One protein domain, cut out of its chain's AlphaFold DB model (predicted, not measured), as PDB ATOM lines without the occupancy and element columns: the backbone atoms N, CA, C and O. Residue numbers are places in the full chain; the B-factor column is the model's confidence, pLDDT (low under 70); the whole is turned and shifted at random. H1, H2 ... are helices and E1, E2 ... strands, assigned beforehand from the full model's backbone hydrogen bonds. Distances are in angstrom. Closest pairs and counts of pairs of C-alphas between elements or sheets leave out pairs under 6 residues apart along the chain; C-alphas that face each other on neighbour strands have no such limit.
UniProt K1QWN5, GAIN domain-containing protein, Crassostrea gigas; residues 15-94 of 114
ATOM      1  N   VAL A  15      33.785 -28.268   7.861       87.75
ATOM      2  CA  VAL A  15      32.646 -27.615   7.209       87.75
ATOM      3  C   VAL A  15      32.194 -26.449   8.073       87.75
ATOM      4  O   VAL A  15      32.015 -26.608   9.279       87.75
ATOM      5  N   THR A  16      31.987 -25.293   7.450       87.44
ATOM      6  CA  THR A  16      31.493 -24.086   8.117       87.44
ATOM      7  C   THR A  16      30.069 -23.792   7.669       87.44
ATOM      8  O   THR A  16      29.767 -23.794   6.475       87.44
ATOM      9  N   TYR A  17      29.209 -23.531   8.646       84.06
ATOM     10  CA  TYR A  17      27.834 -23.090   8.476       84.06
ATOM     11  C   TYR A  17      27.667 -21.698   9.082       84.06
ATOM     12  O   TYR A  17      28.305 -21.427  10.095       84.06
ATOM     13  N   PRO A  18      26.789 -20.843   8.541       75.00
ATOM     14  CA  PRO A  18      26.080 -21.019   7.275       75.00
ATOM     15  C   PRO A  18      27.058 -21.003   6.095       75.00
ATOM     16  O   PRO A  18      28.182 -20.514   6.222       75.00
ATOM     17  N   SER A  19      26.658 -21.569   4.953       66.25
ATOM     18  CA  SER A  19      27.501 -21.469   3.763       66.25
ATOM     19  C   SER A  19      27.621 -19.996   3.341       66.25
ATOM     20  O   SER A  19      26.698 -19.203   3.547       66.25
ATOM     21  N   TYR A  20      28.767 -19.610   2.767       62.38
ATOM     22  CA  TYR A  20      29.090 -18.222   2.383       62.38
ATOM     23  C   TYR A  20      28.020 -17.527   1.516       62.38
ATOM     24  O   TYR A  20      28.000 -16.301   1.428       62.38
ATOM     25  N   GLU A  21      27.125 -18.289   0.888       63.09
ATOM     26  CA  GLU A  21      26.032 -17.780   0.059       63.09
ATOM     27  C   GLU A  21      24.921 -17.092   0.877       63.09
ATOM     28  O   GLU A  21      24.162 -16.285   0.338       63.09
ATOM     29  N   ASN A  22      24.838 -17.337   2.188       62.00
ATOM     30  CA  ASN A  22      23.760 -16.833   3.035       62.00
ATOM     31  C   ASN A  22      24.189 -15.606   3.867       62.00
ATOM     32  O   ASN A  22      24.629 -15.709   5.012       62.00
ATOM     33  N   GLN A  23      24.049 -14.407   3.287       65.94
ATOM     34  CA  GLN A  23      24.585 -13.155   3.851       65.94
ATOM     35  C   GLN A  23      23.925 -12.667   5.153       65.94
ATOM     36  O   GLN A  23      24.489 -11.802   5.826       65.94
ATOM     37  N   LYS A  24      22.744 -13.181   5.522       66.94
ATOM     38  CA  LYS A  24      21.905 -12.618   6.599       66.94
ATOM     39  C   LYS A  24      22.540 -12.690   8.000       66.94
ATOM     40  O   LYS A  24      22.185 -11.903   8.869       66.94
ATOM     41  N   TRP A  25      23.474 -13.610   8.204       69.75
ATOM     42  CA  TRP A  25      24.111 -13.923   9.494       69.75
ATOM     43  C   TRP A  25      25.539 -14.441   9.282       69.75
ATOM     44  O   TRP A  25      26.023 -15.304   9.998       69.75
ATOM     45  N   LYS A  26      26.216 -13.930   8.248       74.56
ATOM     46  CA  LYS A  26      27.548 -14.386   7.811       74.56
ATOM     47  C   LYS A  26      28.635 -14.318   8.896       74.56
ATOM     48  O   LYS A  26      29.652 -14.995   8.771       74.56
ATOM     49  N   ASP A  27      28.428 -13.470   9.903       84.69
ATOM     50  CA  ASP A  27      29.378 -13.240  10.992       84.69
ATOM     51  C   ASP A  27      29.218 -14.281  12.122       84.69
ATOM     52  O   ASP A  27      30.148 -14.482  12.898       84.69
ATOM     53  N   ASP A  28      28.066 -14.961  12.194       88.88
ATOM     54  CA  ASP A  28      27.793 -16.033  13.151       88.88
ATOM     55  C   ASP A  28      27.996 -17.385  12.464       88.88
ATOM     56  O   ASP A  28      27.250 -17.758  11.559       88.88
ATOM     57  N   GLN A  29      29.026 -18.119  12.877       90.81
ATOM     58  CA  GLN A  29      29.477 -19.322  12.191       90.81
ATOM     59  C   GLN A  29      29.657 -20.505  13.141       90.81
ATOM     60  O   GLN A  29      30.146 -20.372  14.261       90.81
ATOM     61  N   ILE A  30      29.330 -21.697  12.654       91.19
ATOM     62  CA  ILE A  30      29.628 -22.980  13.287       91.19
ATOM     63  C   ILE A  30      30.556 -23.742  12.354       91.19
ATOM     64  O   ILE A  30      30.181 -24.069  11.232       91.19
ATOM     65  N   THR A  31      31.761 -24.047  12.820       91.69
ATOM     66  CA  THR A  31      32.729 -24.860  12.085       91.69
ATOM     67  C   THR A  31      32.868 -26.216  12.753       91.69
ATOM     68  O   THR A  31      33.288 -26.314  13.909       91.69
ATOM     69  N   ILE A  32      32.512 -27.261  12.012       89.38
ATOM     70  CA  ILE A  32      32.519 -28.648  12.469       89.38
ATOM     71  C   ILE A  32      33.694 -29.376  11.802       89.38
ATOM     72  O   ILE A  32      33.789 -29.368  10.570       89.38
ATOM     73  N   PRO A  33      34.590 -30.010  12.578       90.31
ATOM     74  CA  PRO A  33      35.674 -30.817  12.030       90.31
ATOM     75  C   PRO A  33      35.142 -31.988  11.196       90.31
ATOM     76  O   PRO A  33      34.240 -32.710  11.619       90.31
ATOM     77  N   MET A  34      35.731 -32.210  10.020       87.25
ATOM     78  CA  MET A  34      35.258 -33.245   9.094       87.25
ATOM     79  C   MET A  34      35.430 -34.656   9.665       87.25
ATOM     80  O   MET A  34      34.573 -35.511   9.476       87.25
ATOM     81  N   GLU A  35      36.501 -34.877  10.431       85.56
ATOM     82  CA  GLU A  35      36.772 -36.154  11.103       85.56
ATOM     83  C   GLU A  35      35.623 -36.581  12.032       85.56
ATOM     84  O   GLU A  35      35.297 -37.764  12.102       85.56
ATOM     85  N   ASP A  36      34.978 -35.631  12.714       83.31
ATOM     86  CA  ASP A  36      33.839 -35.918  13.588       83.31
ATOM     87  C   ASP A  36      32.569 -36.237  12.782       83.31
ATOM     88  O   ASP A  36      31.792 -37.110  13.169       83.31
ATOM     89  N   ILE A  37      32.376 -35.590  11.626       84.50
ATOM     90  CA  ILE A  37      31.275 -35.899  10.696       84.50
ATOM     91  C   ILE A  37      31.450 -37.308  10.113       84.50
ATOM     92  O   ILE A  37      30.479 -38.067  10.059       84.50
ATOM     93  N   GLU A  38      32.670 -37.670   9.707       83.25
ATOM     94  CA  GLU A  38      33.018 -39.003   9.200       83.25
ATOM     95  C   GLU A  38      32.835 -40.082  10.270       83.25
ATOM     96  O   GLU A  38      32.208 -41.110  10.011       83.25
ATOM     97  N   ALA A  39      33.341 -39.849  11.484       82.00
ATOM     98  CA  ALA A  39      33.260 -40.814  12.579       82.00
ATOM     99  C   ALA A  39      31.814 -41.126  13.002       82.00
ATOM    100  O   ALA A  39      31.553 -42.195  13.555       82.00
ATOM    101  N   LEU A  40      30.883 -40.205  12.747       81.44
ATOM    102  CA  LEU A  40      29.465 -40.326  13.092       81.44
ATOM    103  C   LEU A  40      28.577 -40.751  11.906       81.44
ATOM    104  O   LEU A  40      27.352 -40.776  12.051       81.44
ATOM    105  N   SER A  41      29.173 -41.095  10.760       82.62
ATOM    106  CA  SER A  41      28.455 -41.512   9.551       82.62
ATOM    107  C   SER A  41      27.769 -42.868   9.707       82.62
ATOM    108  O   SER A  41      28.390 -43.867  10.068       82.62
ATOM    109  N   GLU A  42      26.492 -42.926   9.326       78.62
ATOM    110  CA  GLU A  42      25.712 -44.160   9.232       78.62
ATOM    111  C   GLU A  42      25.328 -44.413   7.776       78.62
ATOM    112  O   GLU A  42      24.680 -43.590   7.133       78.62
ATOM    113  N   GLY A  43      25.757 -45.552   7.222       81.12
ATOM    114  CA  GLY A  43      25.480 -45.882   5.819       81.12
ATOM    115  C   GLY A  43      26.116 -44.915   4.812       81.12
ATOM    116  O   GLY A  43      25.607 -44.769   3.705       81.12
ATOM    117  N   GLY A  44      27.206 -44.240   5.196       81.94
ATOM    118  CA  GLY A  44      27.899 -43.253   4.359       81.94
ATOM    119  C   GLY A  44      27.271 -41.856   4.370       81.94
ATOM    120  O   GLY A  44      27.647 -41.023   3.550       81.94
ATOM    121  N   ILE A  45      26.305 -41.595   5.259       82.19
ATOM    122  CA  ILE A  45      25.609 -40.311   5.363       82.19
ATOM    123  C   ILE A  45      25.611 -39.844   6.823       82.19
ATOM    124  O   ILE A  45      25.251 -40.589   7.735       82.19
ATOM    125  N   THR A  46      25.923 -38.563   7.031       84.69
ATOM    126  CA  THR A  46      25.784 -37.881   8.325       84.69
ATOM    127  C   THR A  46      24.816 -36.716   8.181       84.69
ATOM    128  O   THR A  46      24.961 -35.879   7.292       84.69
ATOM    129  N   LYS A  47      23.819 -36.640   9.067       85.50
ATOM    130  CA  LYS A  47      22.887 -35.506   9.127       85.50
ATOM    131  C   LYS A  47      23.409 -34.479  10.119       85.50
ATOM    132  O   LYS A  47      23.589 -34.802  11.290       85.50
ATOM    133  N   VAL A  48      23.604 -33.253   9.652       84.88
ATOM    134  CA  VAL A  48      23.959 -32.105  10.486       84.88
ATOM    135  C   VAL A  48      22.804 -31.119  10.432       84.88
ATOM    136  O   VAL A  48      22.335 -30.764   9.352       84.88
ATOM    137  N   VAL A  49      22.331 -30.696  11.598       86.44
ATOM    138  CA  VAL A  49      21.299 -29.670  11.731       86.44
ATOM    139  C   VAL A  49      21.924 -28.468  12.416       86.44
ATOM    140  O   VAL A  49      22.585 -28.617  13.441       86.44
ATOM    141  N   VAL A  50      21.728 -27.284  11.842       86.50
ATOM    142  CA  VAL A  50      22.220 -26.012  12.376       86.50
ATOM    143  C   VAL A  50      21.055 -25.041  12.488       86.50
ATOM    144  O   VAL A  50      20.274 -24.886  11.548       86.50
ATOM    145  N   PHE A  51      20.963 -24.373  13.632       86.69
ATOM    146  CA  PHE A  51      20.029 -23.283  13.864       86.69
ATOM    147  C   PHE A  51      20.787 -22.019  14.249       86.69
ATOM    148  O   PHE A  51      21.676 -22.046  15.101       86.69
ATOM    149  N   VAL A  52      20.380 -20.913  13.632       86.88
ATOM    150  CA  VAL A  52      20.756 -19.560  14.030       86.88
ATOM    151  C   VAL A  52      19.495 -18.903  14.564       86.88
ATOM    152  O   VAL A  52      18.533 -18.704  13.816       86.88
ATOM    153  N   TYR A  53      19.483 -18.601  15.855       87.69
ATOM    154  CA  TYR A  53      18.389 -17.877  16.475       87.69
ATOM    155  C   TYR A  53      18.777 -16.411  16.620       87.69
ATOM    156  O   TYR A  53      19.738 -16.076  17.314       87.69
ATOM    157  N   LEU A  54      18.011 -15.555  15.949       85.69
ATOM    158  CA  LEU A  54      18.175 -14.109  16.013       85.69
ATOM    159  C   LEU A  54      17.343 -13.550  17.165       85.69
ATOM    160  O   LEU A  54      16.189 -13.950  17.319       85.69
ATOM    161  N   ASN A  55      17.918 -12.617  17.926       84.69
ATOM    162  CA  ASN A  55      17.249 -11.876  19.004       84.69
ATOM    163  C   ASN A  55      16.619 -12.771  20.100       84.69
ATOM    164  O   ASN A  55      15.593 -12.434  20.688       84.69
ATOM    165  N   MET A  56      17.180 -13.965  20.337       86.38
ATOM    166  CA  MET A  56      16.736 -14.866  21.419       86.38
ATOM    167  C   MET A  56      17.275 -14.449  22.793       86.38
ATOM    168  O   MET A  56      16.800 -14.939  23.815       86.38
ATOM    169  N   ASP A  57      18.254 -13.551  22.826       83.12
ATOM    170  CA  ASP A  57      18.830 -12.978  24.039       83.12
ATOM    171  C   ASP A  57      17.787 -12.269  24.911       83.12
ATOM    172  O   ASP A  57      17.855 -12.371  26.133       83.12
ATOM    173  N   GLU A  58      16.774 -11.640  24.308       81.81
ATOM    174  CA  GLU A  58      15.684 -10.975  25.038       81.81
ATOM    175  C   GLU A  58      14.754 -11.960  25.766       81.81
ATOM    176  O   GLU A  58      14.089 -11.600  26.738       81.81
ATOM    177  N   LEU A  59      14.689 -13.210  25.297       85.56
ATOM    178  CA  LEU A  59      13.774 -14.237  25.806       85.56
ATOM    179  C   LEU A  59      14.452 -15.215  26.770       85.56
ATOM    180  O   LEU A  59      13.768 -15.956  27.478       85.56
ATOM    181  N   MET A  60      15.785 -15.249  26.788       85.56
ATOM    182  CA  MET A  60      16.559 -16.220  27.551       85.56
ATOM    183  C   MET A  60      17.178 -15.595  28.795       85.56
ATOM    184  O   MET A  60      17.827 -14.553  28.755       85.56
ATOM    185  N   THR A  61      17.010 -16.268  29.930       83.75
ATOM    186  CA  THR A  61      17.566 -15.827  31.210       83.75
ATOM    187  C   THR A  61      18.893 -16.515  31.481       83.75
ATOM    188  O   THR A  61      19.073 -17.703  31.223       83.75
ATOM    189  N   THR A  62      19.850 -15.778  32.038       87.25
ATOM    190  CA  THR A  62      21.074 -16.395  32.548       87.25
ATOM    191  C   THR A  62      20.881 -16.780  34.015       87.25
ATOM    192  O   THR A  62      20.090 -16.180  34.742       87.25
ATOM    193  N   LYS A  63      21.631 -17.779  34.494       83.19
ATOM    194  CA  LYS A  63      21.564 -18.216  35.901       83.19
ATOM    195  C   LYS A  63      21.988 -17.121  36.894       83.19
ATOM    196  O   LYS A  63      21.665 -17.205  38.077       83.19
ATOM    197  N   ARG A  64      22.764 -16.129  36.445       80.94
ATOM    198  CA  ARG A  64      23.256 -15.024  37.272       80.94
ATOM    199  C   ARG A  64      22.554 -13.745  36.838       80.94
ATOM    200  O   ARG A  64      22.815 -13.263  35.749       80.94
ATOM    201  N   ASN A  65      21.774 -13.129  37.719       75.19
ATOM    202  CA  ASN A  65      21.035 -11.894  37.404       75.19
ATOM    203  C   ASN A  65      21.923 -10.709  36.959       75.19
ATOM    204  O   ASN A  65      21.413  -9.709  36.473       75.19
ATOM    205  N   THR A  66      23.242 -10.803  37.137       81.81
ATOM    206  CA  THR A  66      24.236  -9.809  36.705       81.81
ATOM    207  C   THR A  66      24.847 -10.106  35.331       81.81
ATOM    208  O   THR A  66      25.770  -9.412  34.914       81.81
ATOM    209  N   SER A  67      24.421 -11.174  34.657       86.38
ATOM    210  CA  SER A  67      24.950 -11.613  33.366       86.38
ATOM    211  C   SER A  67      23.851 -11.581  32.309       86.38
ATOM    212  O   SER A  67      22.698 -11.906  32.585       86.38
ATOM    213  N   PHE A  68      24.221 -11.232  31.082       87.62
ATOM    214  CA  PHE A  68      23.320 -11.184  29.935       87.62
ATOM    215  C   PHE A  68      23.959 -11.884  28.735       87.62
ATOM    216  O   PHE A  68      25.177 -12.077  28.688       87.62
ATOM    217  N   ILE A  69      23.125 -12.288  27.783       91.56
ATOM    218  CA  ILE A  69      23.565 -12.844  26.504       91.56
ATOM    219  C   ILE A  69      23.827 -11.657  25.572       91.56
ATOM    220  O   ILE A  69      22.980 -10.785  25.439       91.56
ATOM    221  N   ASN A  70      25.012 -11.594  24.965       91.25
ATOM    222  CA  ASN A  70      25.433 -10.467  24.119       91.25
ATOM    223  C   ASN A  70      25.740 -10.908  22.681       91.25
ATOM    224  O   ASN A  70      26.644 -10.378  22.039       91.25
ATOM    225  N   SER A  71      25.054 -11.935  22.196       91.75
ATOM    226  CA  SER A  71      25.222 -12.476  20.849       91.75
ATOM    227  C   SER A  71      23.944 -13.168  20.397       91.75
ATOM    228  O   SER A  71      23.089 -13.511  21.217       91.75
ATOM    229  N   ASN A  72      23.866 -13.474  19.103       90.94
ATOM    230  CA  ASN A  72      22.913 -14.468  18.624       90.94
ATOM    231  C   ASN A  72      23.186 -15.832  19.276       90.94
ATOM    232  O   ASN A  72      24.247 -16.070  19.865       90.94
ATOM    233  N   ILE A  73      22.223 -16.743  19.157       91.31
ATOM    234  CA  ILE A  73      22.360 -18.103  19.674       91.31
ATOM    235  C   ILE A  73      22.522 -19.058  18.506       91.31
ATOM    236  O   ILE A  73      21.706 -19.097  17.583       91.31
ATOM    237  N   LEU A  74      23.588 -19.846  18.571       91.94
ATOM    238  CA  LEU A  74      23.892 -20.893  17.614       91.94
ATOM    239  C   LEU A  74      23.646 -22.250  18.252       91.94
ATOM    240  O   LEU A  74      24.033 -22.497  19.393       91.94
ATOM    241  N   SER A  75      23.023 -23.143  17.496       90.31
ATOM    242  CA  SER A  75      22.847 -24.534  17.890       90.31
ATOM    243  C   SER A  75      23.216 -25.445  16.737       90.31
ATOM    244  O   SER A  75      22.928 -25.153  15.574       90.31
ATOM    245  N   THR A  76      23.846 -26.566  17.065       88.81
ATOM    246  CA  THR A  76      24.091 -27.633  16.106       88.81
ATOM    247  C   THR A  76      23.851 -28.990  16.741       88.81
ATOM    248  O   THR A  76      24.135 -29.202  17.917       88.81
ATOM    249  N   SER A  77      23.334 -29.909  15.933       88.00
ATOM    250  CA  SER A  77      23.235 -31.324  16.256       88.00
ATOM    251  C   SER A  77      23.811 -32.124  15.103       88.00
ATOM    252  O   SER A  77      23.429 -31.935  13.945       88.00
ATOM    253  N   ILE A  78      24.709 -33.047  15.429       84.94
ATOM    254  CA  ILE A  78      25.222 -34.043  14.495       84.94
ATOM    255  C   ILE A  78      24.507 -35.343  14.847       84.94
ATOM    256  O   ILE A  78      24.631 -35.826  15.974       84.94
ATOM    257  N   LYS A  79      23.737 -35.899  13.903       81.75
ATOM    258  CA  LYS A  79      22.827 -37.038  14.127       81.75
ATOM    259  C   LYS A  79      21.688 -36.688  15.113       81.75
ATOM    260  O   LYS A  79      21.402 -35.520  15.368       81.75
ATOM    261  N   SER A  80      21.002 -37.709  15.627       70.00
ATOM    262  CA  SER A  80      19.917 -37.651  16.616       70.00
ATOM    263  C   SER A  80      20.396 -37.845  18.064       70.00
ATOM    264  O   SER A  80      19.602 -38.223  18.922       70.00
ATOM    265  N   ALA A  81      21.695 -37.696  18.336       63.88
ATOM    266  CA  ALA A  81      22.246 -37.925  19.667       63.88
ATOM    267  C   ALA A  81      22.135 -36.659  20.531       63.88
ATOM    268  O   ALA A  81      22.595 -35.596  20.132       63.88
ATOM    269  N   ASN A  82      21.591 -36.794  21.745       62.19
ATOM    270  CA  ASN A  82      21.473 -35.684  22.705       62.19
ATOM    271  C   ASN A  82      22.812 -35.312  23.373       62.19
ATOM    272  O   ASN A  82      22.923 -34.259  23.990       62.19
ATOM    273  N   SER A  83      23.820 -36.186  23.294       65.38
ATOM    274  CA  SER A  83      25.176 -35.932  23.791       65.38
ATOM    275  C   SER A  83      26.161 -36.936  23.194       65.38
ATOM    276  O   SER A  83      25.842 -38.122  23.098       65.38
ATOM    277  N   GLY A  84      27.367 -36.484  22.863       69.31
ATOM    278  CA  GLY A  84      28.465 -37.328  22.398       69.31
ATOM    279  C   GLY A  84      29.811 -36.649  22.641       69.31
ATOM    280  O   GLY A  84      29.879 -35.427  22.746       69.31
ATOM    281  N   SER A  85      30.875 -37.441  22.764       73.25
ATOM    282  CA  SER A  85      32.237 -36.901  22.792       73.25
ATOM    283  C   SER A  85      32.728 -36.720  21.364       73.25
ATOM    284  O   SER A  85      32.713 -37.671  20.584       73.25
ATOM    285  N   LEU A  86      33.155 -35.506  21.037       78.69
ATOM    286  CA  LEU A  86      33.816 -35.205  19.773       78.69
ATOM    287  C   LEU A  86      35.324 -35.372  19.944       78.69
ATOM    288  O   LEU A  86      35.869 -35.097  21.015       78.69
ATOM    289  N   ARG A  87      36.001 -35.830  18.893       82.31
ATOM    290  CA  ARG A  87      37.463 -35.952  18.869       82.31
ATOM    291  C   ARG A  87      38.120 -34.584  18.794       82.31
ATOM    292  O   ARG A  87      39.193 -34.390  19.362       82.31
ATOM    293  N   LYS A  88      37.481 -33.645  18.094       85.94
ATOM    294  CA  LYS A  88      37.911 -32.253  17.982       85.94
ATOM    295  C   LYS A  88      36.782 -31.316  18.397       85.94
ATOM    296  O   LYS A  88      35.602 -31.645  18.333       85.94
ATOM    297  N   ALA A  89      37.157 -30.131  18.864       87.88
ATOM    298  CA  ALA A  89      36.182 -29.132  19.274       87.88
ATOM    299  C   ALA A  89      35.451 -28.550  18.054       87.88
ATOM    300  O   ALA A  89      36.081 -28.170  17.064       87.88
ATOM    301  N   VAL A  90      34.126 -28.419  18.154       90.62
ATOM    302  CA  VAL A  90      33.354 -27.550  17.257       90.62
ATOM    303  C   VAL A  90      33.688 -26.110  17.602       90.62
ATOM    304  O   VAL A  90      33.699 -25.730  18.773       90.62
ATOM    305  N   THR A  91      33.950 -25.303  16.581       93.75
ATOM    306  CA  THR A  91      34.229 -23.880  16.766       93.75
ATOM    307  C   THR A  91      32.969 -23.079  16.487       93.75
ATOM    308  O   THR A  91      32.445 -23.114  15.376       93.75
ATOM    309  N   PHE A  92      32.506 -22.339  17.488       93.50
ATOM    310  CA  PHE A  92      31.426 -21.367  17.351       93.50
ATOM    311  C   PHE A  92      32.041 -19.972  17.305       93.50
ATOM    312  O   PHE A  92      32.753 -19.573  18.225       93.50
ATOM    313  N   THR A  93      31.772 -19.243  16.231       92.44
ATOM    314  CA  THR A  93      32.140 -17.838  16.071       92.44
ATOM    315  C   THR A  93      30.861 -17.029  16.129       92.44
ATOM    316  O   THR A  93      29.921 -17.316  15.398       92.44
ATOM    317  N   LEU A  94      30.811 -16.060  17.033       91.56
ATOM    318  CA  LEU A  94      29.623 -15.261  17.301       91.56
ATOM    319  C   LEU A  94      29.992 -13.790  17.228       91.56
ATOM    320  O   LEU A  94      30.976 -13.359  17.840       91.56
TER     321      LEU A  94
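What this domain is: This is residues 15 to 94 of the 114 residues of the protein "GAIN domain-containing protein" of Crassostrea gigas (UniProt K1QWN5). What shape? It is a loose sandwich with little regular structure: sheet E1-E2-E5 faces hairpin E3-E4, H1 is at one end, residues 62 to 67 stick out. What parts? The 80 printed residues include E1, E2, H1, E3, E4 and E5 in order. The radius of gyration of the C-alphas is 14.5 A; the spans are 45 by 31 by 19 A.

Where its parts are: Which residues? E1 is 15 to 17, E2 29 to 33, H1 34 to 39, E3 48 to 53, E4 73 to 78, E5 91 to 93. Which anchors? C-alpha 15 is at (32.646, -27.615, 7.209), C-alpha 93 at (32.140, -17.838, 16.071).

How they stand to each other: Which pairings? Within hydrogen-bond range are N 15 and O 32, 2.9 A, N 29 and O 93, 2.8 A, and N 49 and O 77, 2.9 A. How close? The closest C-alphas of E2 and E4, Ile 30 and Leu 74, are 7.5 A apart.

The domain as a whole: Any cut? The printed part has no cut. Low confidence? Residues 19 to 25 and 81 to 84 are under pLDDT 70.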